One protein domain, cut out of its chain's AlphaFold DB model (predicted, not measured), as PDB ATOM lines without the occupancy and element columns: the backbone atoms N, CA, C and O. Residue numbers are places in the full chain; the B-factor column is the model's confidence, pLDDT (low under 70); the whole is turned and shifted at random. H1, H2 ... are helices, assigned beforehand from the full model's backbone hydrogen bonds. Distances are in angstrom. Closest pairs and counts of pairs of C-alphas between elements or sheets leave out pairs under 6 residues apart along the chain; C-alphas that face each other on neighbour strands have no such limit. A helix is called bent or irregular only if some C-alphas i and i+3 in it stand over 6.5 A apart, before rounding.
ATOM      1  N   ARG A 207     185.785 244.616 221.083       97.50
ATOM      2  CA  ARG A 207     186.959 245.208 221.733       97.50
ATOM      3  C   ARG A 207     186.568 246.206 222.822       97.50
ATOM      4  O   ARG A 207     187.123 246.134 223.909       97.50
ATOM      5  N   ARG A 208     185.628 247.120 222.548       96.56
ATOM      6  CA  ARG A 208     185.148 248.094 223.547       96.56
ATOM      7  C   ARG A 208     184.496 247.400 224.743       96.56
ATOM      8  O   ARG A 208     184.832 247.736 225.865       96.56
ATOM      9  N   VAL A 209     183.645 246.399 224.506       97.44
ATOM     10  CA  VAL A 209     183.006 245.619 225.583       97.44
ATOM     11  C   VAL A 209     184.050 244.924 226.460       97.44
ATOM     12  O   VAL A 209     183.994 245.055 227.678       97.44
ATOM     13  N   ALA A 210     185.029 244.242 225.859       96.50
ATOM     14  CA  ALA A 210     186.093 243.575 226.611       96.50
ATOM     15  C   ALA A 210     186.999 244.574 227.357       96.50
ATOM     16  O   ALA A 210     187.455 244.301 228.464       96.50
ATOM     17  N   GLU A 211     187.258 245.745 226.768       94.81
ATOM     18  CA  GLU A 211     188.010 246.821 227.416       94.81
ATOM     19  C   GLU A 211     187.255 247.418 228.609       94.81
ATOM     20  O   GLU A 211     187.873 247.653 229.647       94.81
ATOM     21  N   ASP A 212     185.948 247.649 228.476       94.31
ATOM     22  CA  ASP A 212     185.107 248.181 229.546       94.31
ATOM     23  C   ASP A 212     184.983 247.170 230.697       94.31
ATOM     24  O   ASP A 212     185.246 247.537 231.839       94.31
ATOM     25  N   GLU A 213     184.727 245.887 230.408       95.19
ATOM     26  CA  GLU A 213     184.708 244.820 231.425       95.19
ATOM     27  C   GLU A 213     186.052 244.714 232.157       95.19
ATOM     28  O   GLU A 213     186.103 244.671 233.388       95.19
ATOM     29  N   PHE A 214     187.162 244.726 231.413       92.38
ATOM     30  CA  PHE A 214     188.495 244.732 232.006       92.38
ATOM     31  C   PHE A 214     188.714 245.973 232.883       92.38
ATOM     32  O   PHE A 214     189.239 245.866 233.992       92.38
ATOM     33  N   ARG A 215     188.314 247.164 232.421       90.06
ATOM     34  CA  ARG A 215     188.444 248.422 233.175       90.06
ATOM     35  C   ARG A 215     187.608 248.410 234.455       90.06
ATOM     36  O   ARG A 215     188.088 248.890 235.482       90.06
ATOM     37  N   ASP A 216     186.398 247.869 234.404       91.75
ATOM     38  CA  ASP A 216     185.504 247.783 235.555       91.75
ATOM     39  C   ASP A 216     186.020 246.771 236.584       91.75
ATOM     40  O   ASP A 216     186.111 247.119 237.757       91.75
ATOM     41  N   LEU A 217     186.509 245.601 236.156       91.94
ATOM     42  CA  LEU A 217     187.161 244.634 237.052       91.94
ATOM     43  C   LEU A 217     188.421 245.202 237.715       91.94
ATOM     44  O   LEU A 217     188.661 244.953 238.893       91.94
ATOM     45  N   ASN A 218     189.227 245.989 236.991       88.81
ATOM     46  CA  ASN A 218     190.369 246.686 237.596       88.81
ATOM     47  C   ASN A 218     189.923 247.665 238.689       88.81
ATOM     48  O   ASN A 218     190.586 247.780 239.720       88.81
ATOM     49  N   ARG A 219     188.817 248.384 238.460       88.00
ATOM     50  CA  ARG A 219     188.260 249.319 239.442       88.00
ATOM     51  C   ARG A 219     187.724 248.578 240.663       88.00
ATOM     52  O   ARG A 219     188.038 248.990 241.770       88.00
ATOM     53  N   GLU A 220     186.957 247.514 240.443       91.81
ATOM     54  CA  GLU A 220     186.361 246.670 241.484       91.81
ATOM     55  C   GLU A 220     187.455 246.051 242.359       91.81
ATOM     56  O   GLU A 220     187.516 246.339 243.547       91.81
ATOM     57  N   ILE A 221     188.419 245.333 241.768       90.31
ATOM     58  CA  ILE A 221     189.554 244.740 242.499       90.31
ATOM     59  C   ILE A 221     190.331 245.797 243.289       90.31
ATOM     60  O   ILE A 221     190.704 245.558 244.434       90.31
ATOM     61  N   GLY A 222     190.548 246.978 242.703       86.88
ATOM     62  CA  GLY A 222     191.253 248.076 243.361       86.88
ATOM     63  C   GLY A 222     190.558 248.626 244.611       86.88
ATOM     64  O   GLY A 222     191.202 249.356 245.360       86.88
ATOM     65  N   GLN A 223     189.284 248.298 244.853       89.31
ATOM     66  CA  GLN A 223     188.519 248.704 246.039       89.31
ATOM     67  C   GLN A 223     188.596 247.693 247.193       89.31
ATOM     68  O   GLN A 223     188.178 248.020 248.301       89.31
ATOM     69  N   HIS A 224     189.135 246.493 246.961       91.44
ATOM     70  CA  HIS A 224     189.252 245.464 247.992       91.44
ATOM     71  C   HIS A 224     190.584 245.543 248.741       91.44
ATOM     72  O   HIS A 224     191.621 245.905 248.184       91.44
ATOM     73  N   VAL A 225     190.546 245.123 250.005       92.75
ATOM     74  CA  VAL A 225     191.719 244.914 250.853       92.75
ATOM     75  C   VAL A 225     191.814 243.421 251.143       92.75
ATOM     76  O   VAL A 225     190.853 242.828 251.628       92.75
ATOM     77  N   ALA A 226     192.950 242.806 250.830       93.69
ATOM     78  CA  ALA A 226     193.178 241.403 251.140       93.69
ATOM     79  C   ALA A 226     193.484 241.206 252.627       93.69
ATOM     80  O   ALA A 226     194.146 242.028 253.268       93.69
ATOM     81  N   THR A 227     193.038 240.071 253.153       93.75
ATOM     82  CA  THR A 227     193.346 239.599 254.509       93.75
ATOM     83  C   THR A 227     194.249 238.365 254.499       93.75
ATOM     84  O   THR A 227     194.809 237.990 255.527       93.75
ATOM     85  N   THR A 228     194.431 237.749 253.329       94.06
ATOM     86  CA  THR A 228     195.200 236.519 253.117       94.06
ATOM     87  C   THR A 228     196.286 236.687 252.054       94.06
ATOM     88  O   THR A 228     196.171 237.543 251.166       94.06
ATOM     89  N   PRO A 229     197.334 235.842 252.079       92.69
ATOM     90  CA  PRO A 229     198.323 235.778 251.004       92.69
ATOM     91  C   PRO A 229     197.706 235.531 249.620       92.69
ATOM     92  O   PRO A 229     198.170 236.092 248.627       92.69
ATOM     93  N   GLU A 230     196.651 234.718 249.538       91.56
ATOM     94  CA  GLU A 230     195.934 234.396 248.304       91.56
ATOM     95  C   GLU A 230     195.212 235.624 247.732       91.56
ATOM     96  O   GLU A 230     195.340 235.913 246.537       91.56
ATOM     97  N   GLY A 231     194.509 236.382 248.580       90.94
ATOM     98  CA  GLY A 231     193.890 237.652 248.198       90.94
ATOM     99  C   GLY A 231     194.928 238.696 247.778       90.94
ATOM    100  O   GLY A 231     194.772 239.366 246.756       90.94
ATOM    101  N   MET A 232     196.054 238.770 248.494       91.56
ATOM    102  CA  MET A 232     197.165 239.659 248.144       91.56
ATOM    103  C   MET A 232     197.782 239.280 246.793       91.56
ATOM    104  O   MET A 232     198.072 240.145 245.967       91.56
ATOM    105  N   ALA A 233     197.930 237.983 246.512       87.75
ATOM    106  CA  ALA A 233     198.398 237.509 245.216       87.75
ATOM    107  C   ALA A 233     197.438 237.898 244.077       87.75
ATOM    108  O   ALA A 233     197.901 238.214 242.977       87.75
ATOM    109  N   ALA A 234     196.121 237.906 244.318       89.12
ATOM    110  CA  ALA A 234     195.143 238.398 243.350       89.12
ATOM    111  C   ALA A 234     195.317 239.906 243.075       89.12
ATOM    112  O   ALA A 234     195.405 240.295 241.908       89.12
ATOM    113  N   LEU A 235     195.485 240.734 244.117       89.06
ATOM    114  CA  LEU A 235     195.731 242.181 243.985       89.06
ATOM    115  C   LEU A 235     197.039 242.499 243.249       89.06
ATOM    116  O   LEU A 235     197.060 243.305 242.315       89.06
ATOM    117  N   VAL A 236     198.139 241.844 243.626       86.81
ATOM    118  CA  VAL A 236     199.469 242.106 243.048       86.81
ATOM    119  C   VAL A 236     199.510 241.782 241.554       86.81
ATOM    120  O   VAL A 236     200.137 242.514 240.789       86.81
ATOM    121  N   ARG A 237     198.820 240.724 241.102       84.19
ATOM    122  CA  ARG A 237     198.735 240.387 239.666       84.19
ATOM    123  C   ARG A 237     198.092 241.502 238.842       84.19
ATOM    124  O   ARG A 237     198.507 241.721 237.703       84.19
ATOM    125  N   VAL A 238     197.106 242.184 239.419       82.31
ATOM    126  CA  VAL A 238     196.367 243.280 238.779       82.31
ATOM    127  C   VAL A 238     197.206 244.561 238.781       82.31
ATOM    128  O   VAL A 238     197.386 245.187 237.737       82.31
ATOM    129  N   ILE A 239     197.803 244.914 239.926       76.62
ATOM    130  CA  ILE A 239     198.547 246.173 240.104       76.62
ATOM    131  C   ILE A 239     199.923 246.142 239.426       76.62
ATOM    132  O   ILE A 239     200.331 247.127 238.812       76.62
ATOM    133  N   GLY A 240     200.626 245.006 239.459       70.81
ATOM    134  CA  GLY A 240     201.992 244.872 238.938       70.81
ATOM    135  C   GLY A 240     202.143 245.062 237.421       70.81
ATOM    136  O   GLY A 240     203.265 245.066 236.921       70.81
ATOM    137  N   ARG A 241     201.039 245.207 236.674       65.75
ATOM    138  CA  ARG A 241     201.037 245.388 235.211       65.75
ATOM    139  C   ARG A 241     200.707 246.801 234.735       65.75
ATOM    140  O   ARG A 241     200.845 247.065 233.542       65.75
ATOM    141  N   TYR A 242     200.287 247.702 235.618       64.44
ATOM    142  CA  TYR A 242     199.977 249.081 235.243       64.44
ATOM    143  C   TYR A 242     201.209 249.991 235.363       64.44
ATOM    144  O   TYR A 242     202.064 249.751 236.221       64.44
ATOM    145  N   PRO A 243     201.315 251.066 234.552       59.66
ATOM    146  CA  PRO A 243     202.154 252.210 234.891       59.66
ATOM    147  C   PRO A 243     201.593 252.840 236.173       59.66
ATOM    148  O   PRO A 243     200.754 253.734 236.174       59.66
ATOM    149  N   TRP A 244     202.050 252.281 237.284       58.16
ATOM    150  CA  TRP A 244     201.655 252.499 238.674       58.16
ATOM    151  C   TRP A 244     201.632 253.970 239.105       58.16
ATOM    152  O   TRP A 244     200.906 254.332 240.024       58.16
ATOM    153  N   LYS A 245     202.386 254.828 238.417       56.16
ATOM    154  CA  LYS A 245     202.448 256.271 238.660       56.16
ATOM    155  C   LYS A 245     201.180 257.043 238.262       56.16
ATOM    156  O   LYS A 245     200.975 258.133 238.779       56.16
ATOM    157  N   ASP A 246     200.334 256.503 237.379       56.38
ATOM    158  CA  ASP A 246     199.295 257.306 236.716       56.38
ATOM    159  C   ASP A 246     197.885 257.153 237.330       56.38
ATOM    160  O   ASP A 246     196.994 257.936 237.005       56.38
ATOM    161  N   THR A 247     197.637 256.177 238.221       56.50
ATOM    162  CA  THR A 247     196.266 255.872 238.696       56.50
ATOM    163  C   THR A 247     195.976 256.134 240.172       56.50
ATOM    164  O   THR A 247     194.793 256.217 240.507       56.50
ATOM    165  N   GLY A 248     196.978 256.339 241.034       56.66
ATOM    166  CA  GLY A 248     196.878 256.885 242.405       56.66
ATOM    167  C   GLY A 248     196.013 256.146 243.449       56.66
ATOM    168  O   GLY A 248     196.330 256.196 244.625       56.66
ATOM    169  N   GLY A 249     194.944 255.440 243.068       65.88
ATOM    170  CA  GLY A 249     193.907 254.972 243.997       65.88
ATOM    171  C   GLY A 249     194.056 253.537 244.505       65.88
ATOM    172  O   GLY A 249     193.549 253.225 245.571       65.88
ATOM    173  N   ALA A 250     194.751 252.651 243.785       72.31
ATOM    174  CA  ALA A 250     194.875 251.240 244.188       72.31
ATOM    175  C   ALA A 250     196.000 250.990 245.215       72.31
ATOM    176  O   ALA A 250     196.103 249.904 245.781       72.31
ATOM    177  N   TRP A 251     196.867 251.982 245.438       76.56
ATOM    178  CA  TRP A 251     198.073 251.832 246.255       76.56
ATOM    179  C   TRP A 251     197.764 251.783 247.752       76.56
ATOM    180  O   TRP A 251     198.294 250.936 248.464       76.56
ATOM    181  N   ALA A 252     196.836 252.625 248.198       80.44
ATOM    182  CA  ALA A 252     196.345 252.656 249.568       80.44
ATOM    183  C   ALA A 252     195.833 251.271 250.020       80.44
ATOM    184  O   ALA A 252     196.300 250.718 251.013       80.44
ATOM    185  N   ASN A 253     194.964 250.653 249.216       84.19
ATOM    186  CA  ASN A 253     194.411 249.332 249.516       84.19
ATOM    187  C   ASN A 253     195.455 248.210 249.431       84.19
ATOM    188  O   ASN A 253     195.386 247.256 250.204       84.19
ATOM    189  N   LEU A 254     196.452 248.321 248.545       85.19
ATOM    190  CA  LEU A 254     197.556 247.360 248.487       85.19
ATOM    191  C   LEU A 254     198.450 247.428 249.736       85.19
ATOM    192  O   LEU A 254     198.851 246.383 250.244       85.19
ATOM    193  N   LEU A 255     198.746 248.631 250.237       82.81
ATOM    194  CA  LEU A 255     199.512 248.820 251.473       82.81
ATOM    195  C   LEU A 255     198.761 248.261 252.685       82.81
ATOM    196  O   LEU A 255     199.337 247.488 253.447       82.81
ATOM    197  N   LEU A 256     197.464 248.563 252.805       83.88
ATOM    198  CA  LEU A 256     196.605 247.984 253.844       83.88
ATOM    199  C   LEU A 256     196.554 246.452 253.750       83.88
ATOM    200  O   LEU A 256     196.640 245.758 254.761       83.88
ATOM    201  N   SER A 257     196.492 245.910 252.532       87.81
ATOM    202  CA  SER A 257     196.528 244.461 252.296       87.81
ATOM    203  C   SER A 257     197.848 243.841 252.751       87.81
ATOM    204  O   SER A 257     197.863 242.802 253.409       87.81
ATOM    205  N   ALA A 258     198.973 244.489 252.434       87.62
ATOM    206  CA  ALA A 258     200.288 244.045 252.878       87.62
ATOM    207  C   ALA A 258     200.404 244.076 254.409       87.62
ATOM    208  O   ALA A 258     200.948 243.135 254.989       87.62
ATOM    209  N   ALA A 259     199.864 245.109 255.064       85.12
ATOM    210  CA  ALA A 259     199.838 245.226 256.520       85.12
ATOM    211  C   ALA A 259     199.047 244.083 257.164       85.12
ATOM    212  O   ALA A 259     199.593 243.354 257.991       85.12
ATOM    213  N   ASN A 260     197.823 243.840 256.687       86.19
ATOM    214  CA  ASN A 260     196.968 242.752 257.167       86.19
ATOM    215  C   ASN A 260     197.645 241.381 257.046       86.19
ATOM    216  O   ASN A 260     197.636 240.600 257.993       86.19
ATOM    217  N   VAL A 261     198.266 241.094 255.897       89.31
ATOM    218  CA  VAL A 261     198.918 239.797 255.647       89.31
ATOM    219  C   VAL A 261     200.219 239.635 256.439       89.31
ATOM    220  O   VAL A 261     200.574 238.520 256.819       89.31
ATOM    221  N   SER A 262     200.942 240.728 256.697       85.81
ATOM    222  CA  SER A 262     202.190 240.710 257.476       85.81
ATOM    223  C   SER A 262     201.985 240.848 258.989       85.81
ATOM    224  O   SER A 262     202.937 240.650 259.744       85.81
ATOM    225  N   GLY A 263     200.764 241.156 259.437       85.56
ATOM    226  CA  GLY A 263     200.442 241.412 260.842       85.56
ATOM    227  C   GLY A 263     200.932 242.771 261.358       85.56
ATOM    228  O   GLY A 263     201.034 242.953 262.569       85.56
ATOM    229  N   ILE A 264     201.261 243.708 260.462       87.94
ATOM    230  CA  ILE A 264     201.574 245.097 260.819       87.94
ATOM    231  C   ILE A 264     200.259 245.820 261.119       87.94
ATOM    232  O   ILE A 264     199.293 245.670 260.375       87.94
ATOM    233  N   ASP A 265     200.229 246.612 262.193       84.75
ATOM    234  CA  ASP A 265     199.062 247.424 262.549       84.75
ATOM    235  C   ASP A 265     198.747 248.437 261.429       84.75
ATOM    236  O   ASP A 265     199.581 249.313 261.164       84.75
ATOM    237  N   PRO A 266     197.571 248.358 260.777       79.25
ATOM    238  CA  PRO A 266     197.188 249.278 259.709       79.25
ATOM    239  C   PRO A 266     197.216 250.749 260.133       79.25
ATOM    240  O   PRO A 266     197.555 251.595 259.310       79.25
ATOM    241  N   ALA A 267     196.963 251.047 261.416       82.19
ATOM    242  CA  ALA A 267     196.981 252.414 261.945       82.19
ATOM    243  C   ALA A 267     198.364 253.084 261.831       82.19
ATOM    244  O   ALA A 267     198.482 254.308 261.805       82.19
ATOM    245  N   SER A 268     199.436 252.290 261.723       81.19
ATOM    246  CA  SER A 268     200.786 252.812 261.480       81.19
ATOM    247  C   SER A 268     200.990 253.358 260.060       81.19
ATOM    248  O   SER A 268     201.950 254.094 259.840       81.19
ATOM    249  N   LEU A 269     200.081 253.044 259.126       77.81
ATOM    250  CA  LEU A 269     200.136 253.436 257.713       77.81
ATOM    251  C   LEU A 269     199.103 254.516 257.342       77.81
ATOM    252  O   LEU A 269     199.054 254.941 256.185       77.81
ATOM    253  N   ASP A 270     198.287 254.986 258.294       76.75
ATOM    254  CA  ASP A 270     197.209 255.959 258.044       76.75
ATOM    255  C   ASP A 270     197.737 257.244 257.386       76.75
ATOM    256  O   ASP A 270     197.154 257.756 256.432       76.75
ATOM    257  N   HIS A 271     198.907 257.727 257.820       75.62
ATOM    258  CA  HIS A 271     199.530 258.921 257.245       75.62
ATOM    259  C   HIS A 271     199.911 258.746 255.765       75.62
ATOM    260  O   HIS A 271     199.748 259.663 254.958       75.62
ATOM    261  N   GLU A 272     200.411 257.568 255.396       76.50
ATOM    262  CA  GLU A 272     200.800 257.262 254.020       76.50
ATOM    263  C   GLU A 272     199.552 257.088 253.158       76.50
ATOM    264  O   GLU A 272     199.457 257.693 252.090       76.50
ATOM    265  N   HIS A 273     198.562 256.345 253.661       69.75
ATOM    266  CA  HIS A 273     197.258 256.161 253.030       69.75
ATOM    267  C   HIS A 273     196.571 257.504 252.719       69.75
ATOM    268  O   HIS A 273     196.103 257.724 251.594       69.75
ATOM    269  N   ASP A 274     196.575 258.434 253.673       73.94
ATOM    270  CA  ASP A 274     196.002 259.772 253.515       73.94
ATOM    271  C   ASP A 274     196.816 260.644 252.555       73.94
ATOM    272  O   ASP A 274     196.241 261.357 251.729       73.94
ATOM    273  N   SER A 275     198.149 260.549 252.583       74.38
ATOM    274  CA  SER A 275     199.012 261.256 251.629       74.38
ATOM    275  C   SER A 275     198.771 260.815 250.182       74.38
ATOM    276  O   SER A 275     198.900 261.627 249.266       74.38
ATOM    277  N   ILE A 276     198.444 259.541 249.961       70.12
ATOM    278  CA  ILE A 276     198.193 258.973 248.630       70.12
ATOM    279  C   ILE A 276     196.810 259.393 248.109       70.12
ATOM    280  O   ILE A 276     196.660 259.728 246.933       70.12
ATOM    281  N   ASN A 277     195.802 259.410 248.983       69.19
ATOM    282  CA  ASN A 277     194.424 259.741 248.613       69.19
ATOM    283  C   ASN A 277     194.138 261.256 248.593       69.19
ATOM    284  O   ASN A 277     193.271 261.711 247.844       69.19
ATOM    285  N   GLY A 278     194.883 262.052 249.364       61.22
ATOM    286  CA  GLY A 278     194.669 263.491 249.551       61.22
ATOM    287  C   GLY A 278     195.023 264.389 248.358       61.22
ATOM    288  O   GLY A 278     194.796 265.592 248.422       61.22
ATOM    289  N   HIS A 279     195.560 263.852 247.257       52.66
ATOM    290  CA  HIS A 279     195.867 264.614 246.031       52.66
ATOM    291  C   HIS A 279     194.728 264.613 244.988       52.66
ATOM    292  O   HIS A 279     194.946 264.965 243.830       52.66
TER     293      HIS A 279
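This is residues 207 to 279 of the 281 residues of an uncharacterized protein of Methylobacterium pseudosasicola (UniProt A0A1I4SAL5). Helices H2, H3 and H4 stand side by side in a row, a flat slab, and H1 is an arm at the H2 edge, its residues 207 to 216 sticking out. You see 73 printed residues, four named helices, H1 to H4, and no named strand: all helix. The whole is only just compact, close to loose: radius of gyration of the C-alphas 13.1 A, spans 43 by 30 by 16 A.

Start at H1, residues 207 to 221; its residues 218 to 221 alone only just touch H2, residues 229 to 239, with 3 pairs of C-alphas within 8 A, closest Ile 221 and Leu 235 at 6.8 A. This hairpin has a steep tilt of 44 degrees, opposite ways. Next, H2 touches H3, residues 250 to 262, in a hairpin at 22 degrees, shallow; the closest C-alphas, Pro 229 and Val 261, are 6.2 A apart. H3 touches H4, residues 266 to 277, in a hairpin at 11 degrees, shallow; the closest C-alphas, Ala 252 and His 273, are 5.0 A apart. H2 and H4 are apart. Every O i to N i+4 pair is within hydrogen-bond range in H1 and H3, 6 of 7 in H2, 5 of 8 in H4.

Find C-alpha 207 at (186.959, 245.208, 221.733); H1 runs 20.9 A from there. H2 is 15.1 A, H3 18.5 A and H4 15.5 A long, ending at C-alpha 277 (194.424, 259.741, 248.613). H4 is irregular: C-alphas 268 and 271 are 7.5 A apart.

The farthest C-alphas, Arg 207 and Ser 268, are 42.8 A apart. The printed part has no cut and no long link; residues 240 to 247 stand free. Look for pLDDT under 70 at residues 241 to 249, 273 and 277 to 279.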